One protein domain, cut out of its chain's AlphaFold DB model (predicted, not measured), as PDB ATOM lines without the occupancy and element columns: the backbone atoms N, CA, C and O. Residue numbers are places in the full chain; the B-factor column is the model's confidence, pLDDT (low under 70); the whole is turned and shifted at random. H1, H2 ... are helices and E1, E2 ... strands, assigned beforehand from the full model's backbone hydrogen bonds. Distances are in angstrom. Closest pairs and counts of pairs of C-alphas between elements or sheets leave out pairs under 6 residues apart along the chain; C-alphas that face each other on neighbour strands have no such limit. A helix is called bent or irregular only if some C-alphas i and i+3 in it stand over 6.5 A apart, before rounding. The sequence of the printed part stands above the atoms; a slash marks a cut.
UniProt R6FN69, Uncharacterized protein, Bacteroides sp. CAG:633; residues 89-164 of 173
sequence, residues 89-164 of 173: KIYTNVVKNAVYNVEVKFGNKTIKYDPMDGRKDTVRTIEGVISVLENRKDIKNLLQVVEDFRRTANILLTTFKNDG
ATOM      1  N   LYS A  89     -10.707  50.240-104.440       98.44
ATOM      2  CA  LYS A  89     -11.657  50.674-103.416       98.44
ATOM      3  C   LYS A  89     -11.539  49.761-102.207       98.44
ATOM      4  O   LYS A  89     -11.488  48.541-102.363       98.44
ATOM      5  N   ILE A  90     -11.502  50.362-101.023       98.62
ATOM      6  CA  ILE A  90     -11.362  49.653 -99.753       98.62
ATOM      7  C   ILE A  90     -12.709  49.671 -99.037       98.62
ATOM      8  O   ILE A  90     -13.321  50.725 -98.877       98.62
ATOM      9  N   TYR A  91     -13.165  48.498 -98.615       98.38
ATOM     10  CA  TYR A  91     -14.423  48.301 -97.906       98.38
ATOM     11  C   TYR A  91     -14.147  47.639 -96.567       98.38
ATOM     12  O   TYR A  91     -13.352  46.706 -96.496       98.38
ATOM     13  N   THR A  92     -14.822  48.097 -95.519       98.19
ATOM     14  CA  THR A  92     -14.784  47.457 -94.200       98.19
ATOM     15  C   THR A  92     -16.140  46.831 -93.938       98.19
ATOM     16  O   THR A  92     -17.149  47.529 -94.007       98.19
ATOM     17  N   ASN A  93     -16.166  45.540 -93.621       96.75
ATOM     18  CA  ASN A  93     -17.385  44.825 -93.273       96.75
ATOM     19  C   ASN A  93     -17.272  44.328 -91.834       96.75
ATOM     20  O   ASN A  93     -16.406  43.507 -91.518       96.75
ATOM     21  N   VAL A  94     -18.155  44.836 -90.974       95.81
ATOM     22  CA  VAL A  94     -18.259  44.425 -89.574       95.81
ATOM     23  C   VAL A  94     -19.687  44.005 -89.280       95.81
ATOM     24  O   VAL A  94     -20.613  44.807 -89.370       95.81
ATOM     25  N   VAL A  95     -19.846  42.747 -88.892       94.50
ATOM     26  CA  VAL A  95     -21.037  42.235 -88.222       94.50
ATOM     27  C   VAL A  95     -20.547  41.687 -86.899       94.50
ATOM     28  O   VAL A  95     -19.769  40.730 -86.879       94.50
ATOM     29  N   LYS A  96     -20.973  42.317 -85.802       90.88
ATOM     30  CA  LYS A  96     -20.506  41.953 -84.468       90.88
ATOM     31  C   LYS A  96     -20.651  40.447 -84.248       90.88
ATOM     32  O   LYS A  96     -21.702  39.872 -84.517       90.88
ATOM     33  N   ASN A  97     -19.581  39.840 -83.759       87.19
ATOM     34  CA  ASN A  97     -19.444  38.415 -83.484       87.19
ATOM     35  C   ASN A  97     -19.528  37.450 -84.686       87.19
ATOM     36  O   ASN A  97     -19.577  36.237 -84.480       87.19
ATOM     37  N   ALA A  98     -19.571  37.952 -85.923       90.94
ATOM     38  CA  ALA A  98     -19.786  37.112 -87.103       90.94
ATOM     39  C   ALA A  98     -18.865  37.439 -88.281       90.94
ATOM     40  O   ALA A  98     -18.407  36.530 -88.962       90.94
ATOM     41  N   VAL A  99     -18.611  38.719 -88.560       94.94
ATOM     42  CA  VAL A  99     -17.831  39.141 -89.727       94.94
ATOM     43  C   VAL A  99     -16.927  40.291 -89.337       94.94
ATOM     44  O   VAL A  99     -17.403  41.331 -88.896       94.94
ATOM     45  N   TYR A 100     -15.631  40.129 -89.574       96.88
ATOM     46  CA  TYR A 100     -14.651  41.200 -89.461       96.88
ATOM     47  C   TYR A 100     -13.716  41.079 -90.646       96.88
ATOM     48  O   TYR A 100     -12.843  40.220 -90.656       96.88
ATOM     49  N   ASN A 101     -13.898  41.903 -91.675       97.19
ATOM     50  CA  ASN A 101     -12.955  41.910 -92.784       97.19
ATOM     51  C   ASN A 101     -12.806  43.273 -93.456       97.19
ATOM     52  O   ASN A 101     -13.686  44.132 -93.396       97.19
ATOM     53  N   VAL A 102     -11.655  43.448 -94.102       98.62
ATOM     54  CA  VAL A 102     -11.389  44.544 -95.034       98.62
ATOM     55  C   VAL A 102     -11.194  43.944 -96.419       98.62
ATOM     56  O   VAL A 102     -10.427  42.997 -96.584       98.62
ATOM     57  N   GLU A 103     -11.858  44.499 -97.423       98.56
ATOM     58  CA  GLU A 103     -11.735  44.084 -98.819       98.56
ATOM     59  C   GLU A 103     -11.154  45.216 -99.664       98.56
ATOM     60  O   GLU A 103     -11.704  46.313 -99.707       98.56
ATOM     61  N   VAL A 104     -10.076  44.929-100.393       98.62
ATOM     62  CA  VAL A 104      -9.519  45.804-101.430       98.62
ATOM     63  C   VAL A 104      -9.971  45.276-102.788       98.62
ATOM     64  O   VAL A 104      -9.551  44.198-103.218       98.62
ATOM     65  N   LYS A 105     -10.849  46.017-103.469       98.44
ATOM     66  CA  LYS A 105     -11.425  45.649-104.773       98.44
ATOM     67  C   LYS A 105     -10.865  46.526-105.881       98.44
ATOM     68  O   LYS A 105     -10.875  47.744-105.755       98.44
ATOM     69  N   PHE A 106     -10.413  45.913-106.969       97.19
ATOM     70  CA  PHE A 106      -9.857  46.605-108.137       97.19
ATOM     71  C   PHE A 106     -10.029  45.734-109.386       97.19
ATOM     72  O   PHE A 106      -9.762  44.527-109.370       97.19
ATOM     73  N   GLY A 107     -10.520  46.328-110.476       93.19
ATOM     74  CA  GLY A 107     -10.975  45.563-111.641       93.19
ATOM     75  C   GLY A 107     -11.947  44.450-111.224       93.19
ATOM     76  O   GLY A 107     -12.916  44.705-110.516       93.19
ATOM     77  N   ASN A 108     -11.637  43.205-111.597       92.12
ATOM     78  CA  ASN A 108     -12.419  42.013-111.228       92.12
ATOM     79  C   ASN A 108     -11.798  41.212-110.067       92.12
ATOM     80  O   ASN A 108     -12.000  40.003-109.977       92.12
ATOM     81  N   LYS A 109     -10.961  41.839-109.235       95.31
ATOM     82  CA  LYS A 109     -10.221  41.159-108.166       95.31
ATOM     83  C   LYS A 109     -10.613  41.693-106.799       95.31
ATOM     84  O   LYS A 109     -11.034  42.838-106.652       95.31
ATOM     85  N   THR A 110     -10.456  40.844-105.792       98.00
ATOM     86  CA  THR A 110     -10.655  41.188-104.385       98.00
ATOM     87  C   THR A 110      -9.527  40.569-103.574       98.00
ATOM     88  O   THR A 110      -9.284  39.367-103.670       98.00
ATOM     89  N   ILE A 111      -8.827  41.395-102.802       98.25
ATOM     90  CA  ILE A 111      -7.883  40.968-101.768       98.25
ATOM     91  C   ILE A 111      -8.565  41.217-100.425       98.25
ATOM     92  O   ILE A 111      -9.114  42.295-100.211       98.25
ATOM     93  N   LYS A 112      -8.566  40.218 -99.542       98.12
ATOM     94  CA  LYS A 112      -9.316  40.247 -98.283       98.12
ATOM     95  C   LYS A 112      -8.371  40.100 -97.096       98.12
ATOM     96  O   LYS A 112      -7.538  39.198 -97.090       98.12
ATOM     97  N   TYR A 113      -8.563  40.949 -96.095       98.38
ATOM     98  CA  TYR A 113      -8.070  40.762 -94.739       98.38
ATOM     99  C   TYR A 113      -9.203  40.254 -93.859       98.38
ATOM    100  O   TYR A 113     -10.238  40.907 -93.780       98.38
ATOM    101  N   ASP A 114      -9.013  39.110 -93.216       97.00
ATOM    102  CA  ASP A 114     -10.005  38.458 -92.366       97.00
ATOM    103  C   ASP A 114      -9.319  37.846 -91.132       97.00
ATOM    104  O   ASP A 114      -8.811  36.723 -91.211       97.00
ATOM    105  N   PRO A 115      -9.236  38.578 -90.005       95.12
ATOM    106  CA  PRO A 115      -8.619  38.076 -88.778       95.12
ATOM    107  C   PRO A 115      -9.407  36.952 -88.090       95.12
ATOM    108  O   PRO A 115      -8.844  36.302 -87.210       95.12
ATOM    109  N   MET A 116     -10.677  36.724 -88.451       92.25
ATOM    110  CA  MET A 116     -11.540  35.736 -87.798       92.25
ATOM    111  C   MET A 116     -11.498  34.384 -88.518       92.25
ATOM    112  O   MET A 116     -11.151  33.375 -87.908       92.25
ATOM    113  N   ASP A 117     -11.777  34.372 -89.824       92.06
ATOM    114  CA  ASP A 117     -11.919  33.148 -90.630       92.06
ATOM    115  C   ASP A 117     -10.739  32.905 -91.588       92.06
ATOM    116  O   ASP A 117     -10.658  31.879 -92.280       92.06
ATOM    117  N   GLY A 118      -9.794  33.846 -91.660       92.62
ATOM    118  CA  GLY A 118      -8.612  33.737 -92.506       92.62
ATOM    119  C   GLY A 118      -7.714  32.562 -92.108       92.62
ATOM    120  O   GLY A 118      -7.130  32.529 -91.028       92.62
ATOM    121  N   ARG A 119      -7.527  31.600 -93.020       92.00
ATOM    122  CA  ARG A 119      -6.656  30.428 -92.777       92.00
ATOM    123  C   ARG A 119      -5.189  30.647 -93.139       92.00
ATOM    124  O   ARG A 119      -4.316  29.995 -92.580       92.00
ATOM    125  N   LYS A 120      -4.916  31.520 -94.110       94.81
ATOM    126  CA  LYS A 120      -3.564  31.805 -94.616       94.81
ATOM    127  C   LYS A 120      -3.075  33.135 -94.065       94.81
ATOM    128  O   LYS A 120      -3.878  34.052 -93.911       94.81
ATOM    129  N   ASP A 121      -1.768  33.278 -93.866       93.81
ATOM    130  CA  ASP A 121      -1.169  34.543 -93.410       93.81
ATOM    131  C   ASP A 121      -1.480  35.708 -94.351       93.81
ATOM    132  O   ASP A 121      -1.805  36.800 -93.889       93.81
ATOM    133  N   THR A 122      -1.529  35.433 -95.655       96.38
ATOM    134  CA  THR A 122      -1.924  36.364 -96.724       96.38
ATOM    135  C   THR A 122      -3.389  36.805 -96.693       96.38
ATOM    136  O   THR A 122      -3.817  37.556 -97.564       96.38
ATOM    137  N   VAL A 123      -4.162  36.327 -95.716       96.81
ATOM    138  CA  VAL A 123      -5.561  36.700 -95.477       96.81
ATOM    139  C   VAL A 123      -5.766  37.124 -94.024       96.81
ATOM    140  O   VAL A 123      -6.437  38.111 -93.768       96.81
ATOM    141  N   ARG A 124      -5.192  36.408 -93.051       95.56
ATOM    142  CA  ARG A 124      -5.459  36.631 -91.619       95.56
ATOM    143  C   ARG A 124      -4.578  37.681 -90.956       95.56
ATOM    144  O   ARG A 124      -4.861  38.081 -89.834       95.56
ATOM    145  N   THR A 125      -3.487  38.090 -91.602       95.94
ATOM    146  CA  THR A 125      -2.538  39.061 -91.040       95.94
ATOM    147  C   THR A 125      -2.464  40.309 -91.907       95.94
ATOM    148  O   THR A 125      -2.538  40.226 -93.133       95.94
ATOM    149  N   ILE A 126      -2.283  41.468 -91.271       97.50
ATOM    150  CA  ILE A 126      -2.134  42.744 -91.980       97.50
ATOM    151  C   ILE A 126      -0.896  42.701 -92.884       97.50
ATOM    152  O   ILE A 126      -1.006  42.986 -94.071       97.50
ATOM    153  N   GLU A 127       0.257  42.278 -92.356       97.25
ATOM    154  CA  GLU A 127       1.511  42.212 -93.124       97.25
ATOM    155  C   GLU A 127       1.439  41.195 -94.271       97.25
ATOM    156  O   GLU A 127       1.894  41.471 -95.378       97.25
ATOM    157  N   GLY A 128       0.793  40.044 -94.057       97.62
ATOM    158  CA  GLY A 128       0.578  39.070 -95.122       97.62
ATOM    159  C   GLY A 128      -0.273  39.641 -96.253       97.62
ATOM    160  O   GLY A 128       0.057  39.442 -97.419       97.62
ATOM    161  N   VAL A 129      -1.331  40.392 -95.945       98.25
ATOM    162  CA  VAL A 129      -2.156  41.044 -96.974       98.25
ATOM    163  C   VAL A 129      -1.397  42.183 -97.666       98.25
ATOM    164  O   VAL A 129      -1.485  42.303 -98.889       98.25
ATOM    165  N   ILE A 130      -0.605  42.969 -96.927       98.50
ATOM    166  CA  ILE A 130       0.278  44.002 -97.495       98.50
ATOM    167  C   ILE A 130       1.250  43.382 -98.498       98.50
ATOM    168  O   ILE A 130       1.321  43.862 -99.625       98.50
ATOM    169  N   SER A 131       1.887  42.256 -98.164       98.00
ATOM    170  CA  SER A 131       2.795  41.571 -99.094       98.00
ATOM    171  C   SER A 131       2.101  41.150-100.398       98.00
ATOM    172  O   SER A 131       2.694  41.198-101.475       98.00
ATOM    173  N   VAL A 132       0.815  40.778-100.345       98.06
ATOM    174  CA  VAL A 132       0.033  40.465-101.552       98.06
ATOM    175  C   VAL A 132      -0.245  41.726-102.365       98.06
ATOM    176  O   VAL A 132      -0.180  41.662-103.592       98.06
ATOM    177  N   LEU A 133      -0.562  42.845-101.708       98.19
ATOM    178  CA  LEU A 133      -0.805  44.137-102.357       98.19
ATOM    179  C   LEU A 133       0.465  44.685-103.021       98.19
ATOM    180  O   LEU A 133       0.409  45.083-104.178       98.19
ATOM    181  N   GLU A 134       1.611  44.649-102.346       97.50
ATOM    182  CA  GLU A 134       2.889  45.173-102.856       97.50
ATOM    183  C   GLU A 134       3.379  44.444-104.115       97.50
ATOM    184  O   GLU A 134       4.001  45.044-104.987       97.50
ATOM    185  N   ASN A 135       3.023  43.167-104.271       95.75
ATOM    186  CA  ASN A 135       3.327  42.391-105.475       95.75
ATOM    187  C   ASN A 135       2.383  42.690-106.662       95.75
ATOM    188  O   ASN A 135       2.499  42.072-107.726       95.75
ATOM    189  N   ARG A 136       1.415  43.607-106.518       95.19
ATOM    190  CA  ARG A 136       0.469  43.969-107.585       95.19
ATOM    191  C   ARG A 136       1.036  45.060-108.483       95.19
ATOM    192  O   ARG A 136       1.225  46.189-108.060       95.19
ATOM    193  N   LYS A 137       1.165  44.759-109.774       91.88
ATOM    194  CA  LYS A 137       1.482  45.758-110.812       91.88
ATOM    195  C   LYS A 137       0.243  46.451-111.398       91.88
ATOM    196  O   LYS A 137       0.367  47.402-112.157       91.88
ATOM    197  N   ASP A 138      -0.956  45.952-111.095       95.19
ATOM    198  CA  ASP A 138      -2.219  46.344-111.735       95.19
ATOM    199  C   ASP A 138      -3.117  47.227-110.854       95.19
ATOM    200  O   ASP A 138      -4.322  47.319-111.095       95.19
ATOM    201  N   ILE A 139      -2.546  47.885-109.844       97.38
ATOM    202  CA  ILE A 139      -3.237  48.820-108.948       97.38
ATOM    203  C   ILE A 139      -2.640  50.218-109.126       97.38
ATOM    204  O   ILE A 139      -1.428  50.399-109.025       97.38
ATOM    205  N   LYS A 140      -3.488  51.223-109.373       96.44
ATOM    206  CA  LYS A 140      -3.066  52.631-109.389       96.44
ATOM    207  C   LYS A 140      -2.753  53.108-107.974       96.44
ATOM    208  O   LYS A 140      -3.467  52.752-107.040       96.44
ATOM    209  N   ASN A 141      -1.752  53.980-107.841       96.81
ATOM    210  CA  ASN A 141      -1.366  54.609-106.572       96.81
ATOM    211  C   ASN A 141      -1.131  53.582-105.450       96.81
ATOM    212  O   ASN A 141      -1.586  53.769-104.325       96.81
ATOM    213  N   LEU A 142      -0.442  52.479-105.770       97.38
ATOM    214  CA  LEU A 142      -0.304  51.321-104.884       97.38
ATOM    215  C   LEU A 142       0.174  51.682-103.470       97.38
ATOM    216  O   LEU A 142      -0.391  51.174-102.509       97.38
ATOM    217  N   LEU A 143       1.160  52.577-103.340       97.62
ATOM    218  CA  LEU A 143       1.667  53.026-102.036       97.62
ATOM    219  C   LEU A 143       0.544  53.605-101.161       97.62
ATOM    220  O   LEU A 143       0.362  53.170-100.028       97.62
ATOM    221  N   GLN A 144      -0.277  54.496-101.725       98.31
ATOM    222  CA  GLN A 144      -1.428  55.077-101.031       98.31
ATOM    223  C   GLN A 144      -2.462  54.004-100.660       98.31
ATOM    224  O   GLN A 144      -2.972  53.986 -99.543       98.31
ATOM    225  N   VAL A 145      -2.740  53.067-101.573       98.62
ATOM    226  CA  VAL A 145      -3.674  51.957-101.321       98.62
ATOM    227  C   VAL A 145      -3.188  51.070-100.169       98.62
ATOM    228  O   VAL A 145      -3.998  50.652 -99.341       98.62
ATOM    229  N   VAL A 146      -1.883  50.795-100.087       98.62
ATOM    230  CA  VAL A 146      -1.272  50.021 -98.994       98.62
ATOM    231  C   VAL A 146      -1.377  50.771 -97.664       98.62
ATOM    232  O   VAL A 146      -1.754  50.165 -96.657       98.62
ATOM    233  N   GLU A 147      -1.105  52.076 -97.644       98.56
ATOM    234  CA  GLU A 147      -1.246  52.907 -96.443       98.56
ATOM    235  C   GLU A 147      -2.697  52.970 -95.943       98.56
ATOM    236  O   GLU A 147      -2.964  52.748 -94.756       98.56
ATOM    237  N   ASP A 148      -3.651  53.209 -96.844       98.62
ATOM    238  CA  ASP A 148      -5.073  53.279 -96.505       98.62
ATOM    239  C   ASP A 148      -5.622  51.918 -96.067       98.62
ATOM    240  O   ASP A 148      -6.420  51.843 -95.124       98.62
ATOM    241  N   PHE A 149      -5.147  50.827 -96.679       98.75
ATOM    242  CA  PHE A 149      -5.431  49.474 -96.214       98.75
ATOM    243  C   PHE A 149      -4.889  49.259 -94.799       98.75
ATOM    244  O   PHE A 149      -5.649  48.849 -93.921       98.75
ATOM    245  N   ARG A 150      -3.610  49.574 -94.543       98.69
ATOM    246  CA  ARG A 150      -2.978  49.410 -93.223       98.69
ATOM    247  C   ARG A 150      -3.751  50.182 -92.155       98.69
ATOM    248  O   ARG A 150      -4.025  49.624 -91.091       98.69
ATOM    249  N   ARG A 151      -4.139  51.433 -92.423       98.56
ATOM    250  CA  ARG A 151      -4.948  52.249 -91.500       98.56
ATOM    251  C   ARG A 151      -6.283  51.565 -91.195       98.56
ATOM    252  O   ARG A 151      -6.599  51.316 -90.033       98.56
ATOM    253  N   THR A 152      -7.031  51.213 -92.238       98.50
ATOM    254  CA  THR A 152      -8.358  50.588 -92.132       98.50
ATOM    255  C   THR A 152      -8.312  49.242 -91.401       98.50
ATOM    256  O   THR A 152      -9.125  48.975 -90.518       98.50
ATOM    257  N   ALA A 153      -7.318  48.407 -91.705       98.31
ATOM    258  CA  ALA A 153      -7.135  47.100 -91.088       98.31
ATOM    259  C   ALA A 153      -6.783  47.191 -89.593       98.31
ATOM    260  O   ALA A 153      -7.261  46.374 -88.806       98.31
ATOM    261  N   ASN A 154      -6.000  48.194 -89.178       98.00
ATOM    262  CA  ASN A 154      -5.706  48.432 -87.761       98.00
ATOM    263  C   ASN A 154      -6.934  48.927 -86.980       98.00
ATOM    264  O   ASN A 154      -7.136  48.514 -85.835       98.00
ATOM    265  N   ILE A 155      -7.782  49.757 -87.600       98.06
ATOM    266  CA  ILE A 155      -9.070  50.161 -87.015       98.06
ATOM    267  C   ILE A 155      -9.950  48.923 -86.809       98.06
ATOM    268  O   ILE A 155     -10.407  48.682 -85.693       98.06
ATOM    269  N   LEU A 156     -10.108  48.084 -87.842       97.31
ATOM    270  CA  LEU A 156     -10.865  46.832 -87.741       97.31
ATOM    271  C   LEU A 156     -10.312  45.918 -86.639       97.31
ATOM    272  O   LEU A 156     -11.079  45.374 -85.851       97.31
ATOM    273  N   LEU A 157      -8.989  45.750 -86.572       96.12
ATOM    274  CA  LEU A 157      -8.337  44.905 -85.572       96.12
ATOM    275  C   LEU A 157      -8.576  45.411 -84.144       96.12
ATOM    276  O   LEU A 157      -8.703  44.612 -83.220       96.12
ATOM    277  N   THR A 158      -8.648  46.730 -83.960       95.25
ATOM    278  CA  THR A 158      -8.995  47.340 -82.672       95.25
ATOM    279  C   THR A 158     -10.440  47.019 -82.298       95.25
ATOM    280  O   THR A 158     -10.684  46.554 -81.189       95.25
ATOM    281  N   THR A 159     -11.384  47.163 -83.231       94.94
ATOM    282  CA  THR A 159     -12.789  46.768 -83.021       94.94
ATOM    283  C   THR A 159     -12.914  45.282 -82.686       94.94
ATOM    284  O   THR A 159     -13.568  44.926 -81.714       94.94
ATOM    285  N   PHE A 160     -12.220  44.420 -83.431       94.69
ATOM    286  CA  PHE A 160     -12.196  42.973 -83.209       94.69
ATOM    287  C   PHE A 160     -11.718  42.612 -81.793       94.69
ATOM    288  O   PHE A 160     -12.353  41.815 -81.106       94.69
ATOM    289  N   LYS A 161     -10.643  43.253 -81.314       94.00
ATOM    290  CA  LYS A 161     -10.149  43.083 -79.937       94.00
ATOM    291  C   LYS A 161     -11.140  43.602 -78.894       94.00
ATOM    292  O   LYS A 161     -11.351  42.938 -77.884       94.00
ATOM    293  N   ASN A 162     -11.749  44.764 -79.133       93.50
ATOM    294  CA  ASN A 162     -12.727  45.363 -78.221       93.50
ATOM    295  C   ASN A 162     -13.996  44.511 -78.079       93.50
ATOM    296  O   ASN A 162     -14.612  44.510 -77.018       93.50
ATOM    297  N   ASP A 163     -14.358  43.755 -79.117       93.94
ATOM    298  CA  ASP A 163     -15.450  42.779 -79.075       93.94
ATOM    299  C   ASP A 163     -15.062  41.450 -78.388       93.94
ATOM    300  O   ASP A 163     -15.886  40.543 -78.291       93.94
ATOM    301  N   GLY A 164     -13.839  41.339 -77.855       91.69
ATOM    302  CA  GLY A 164     -13.395  40.227 -77.008       91.69
ATOM    303  C   GLY A 164     -12.615  39.127 -77.729       91.69
ATOM    304  O   GLY A 164     -12.284  38.112 -77.114       91.69
TER     305      GLY A 164
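This is residues 89 to 164 of the 173 residues of an uncharacterized protein of Bacteroides sp. CAG:633 (UniProt R6FN69). A three-stranded antiparallel sheet, E1 to E3, is covered on one face by a helical hairpin, H2 and H3; the long helix H3 runs the length of the sheet over E2, and the shorter H2 packs beside E3. The tiny helix H1 sits at the corner where the chain passes from the sheet to H2. The printed part has 76 residues, with three named strands followed by three named helices, E1 E2 E3 H1 H2 H3. The sheet's order is E1, E2, E3, and the class is mixed, helices and strands. The whole is compact, with a radius of gyration of the C-alphas of 11.9 A, and elongated, spanning 37 by 21 by 21 A.

E1, residues 89 to 95, begins at C-alpha 89 at (-11.657, 50.674, -103.416) and is 19.7 A long from first to last C-alpha. E2, residues 99 to 106, is the longest strand at 21.4 A, and E3, residues 109 to 113, measures 13.6 A. H1 is residues 121 to 124, 5.1 A long. H2, residues 126 to 134, begins at C-alpha 126 at (-2.134, 42.744, -91.980) and is 12.2 A long. H3, residues 142 to 162, is 30.0 A long and ends at C-alpha 162 at (-12.727, 45.363, -78.221). No helix is bent or irregular.

E1, E2 and E3 form a meander, each strand the antiparallel neighbour of the one before. E1 and E2 are a hairpin at 166 degrees, with N 91 and O 103 within hydrogen-bond range at 2.8 A. E2 and E3 are a hairpin at 148 degrees, with N 104 and O 111 within range at 2.8 A. E1 and E3 are the edge strands. H2 and H3 are on one face of the sheet, an arrangement of two layers, helices on one face of a sheet. H3 lies over E2 at a height over the sheet of 8.8 A and runs along the strands, at 6 degrees to E2 on the local plane; the closest C-alphas of the two are those of Val 102 and Ala 153, 6.3 A apart. The closest C-alphas of E3 and H2 are those of Tyr 113 and Val 129, 6.3 A apart. H2 and H3 are a helical hairpin: they touch, with the C-alphas of Ile 130 and Val 146 closest at 6.4 A, and run opposite ways at a shallow tilt of 17 degrees. H1 only grazes the sheet with its residues 121 to 124. H1 and H2 touch only at the corner by their link, the C-alphas of Thr 122 and Gly 128 being closest at 4.0 A. H1 and H3 are apart. In H2 and H3 every O i to N i+4 pair is within hydrogen-bond range; H1 is too short for such a pair.

The two C-alphas farthest apart are those of Lys 137 and Gly 164, 37.3 A. The printed part has no cut and no long link; the links E3 to H1 and H2 to H3, seven residues each, are short but not tight. The mean pLDDT of the printed part is 96.3, and no printed residue is under 70.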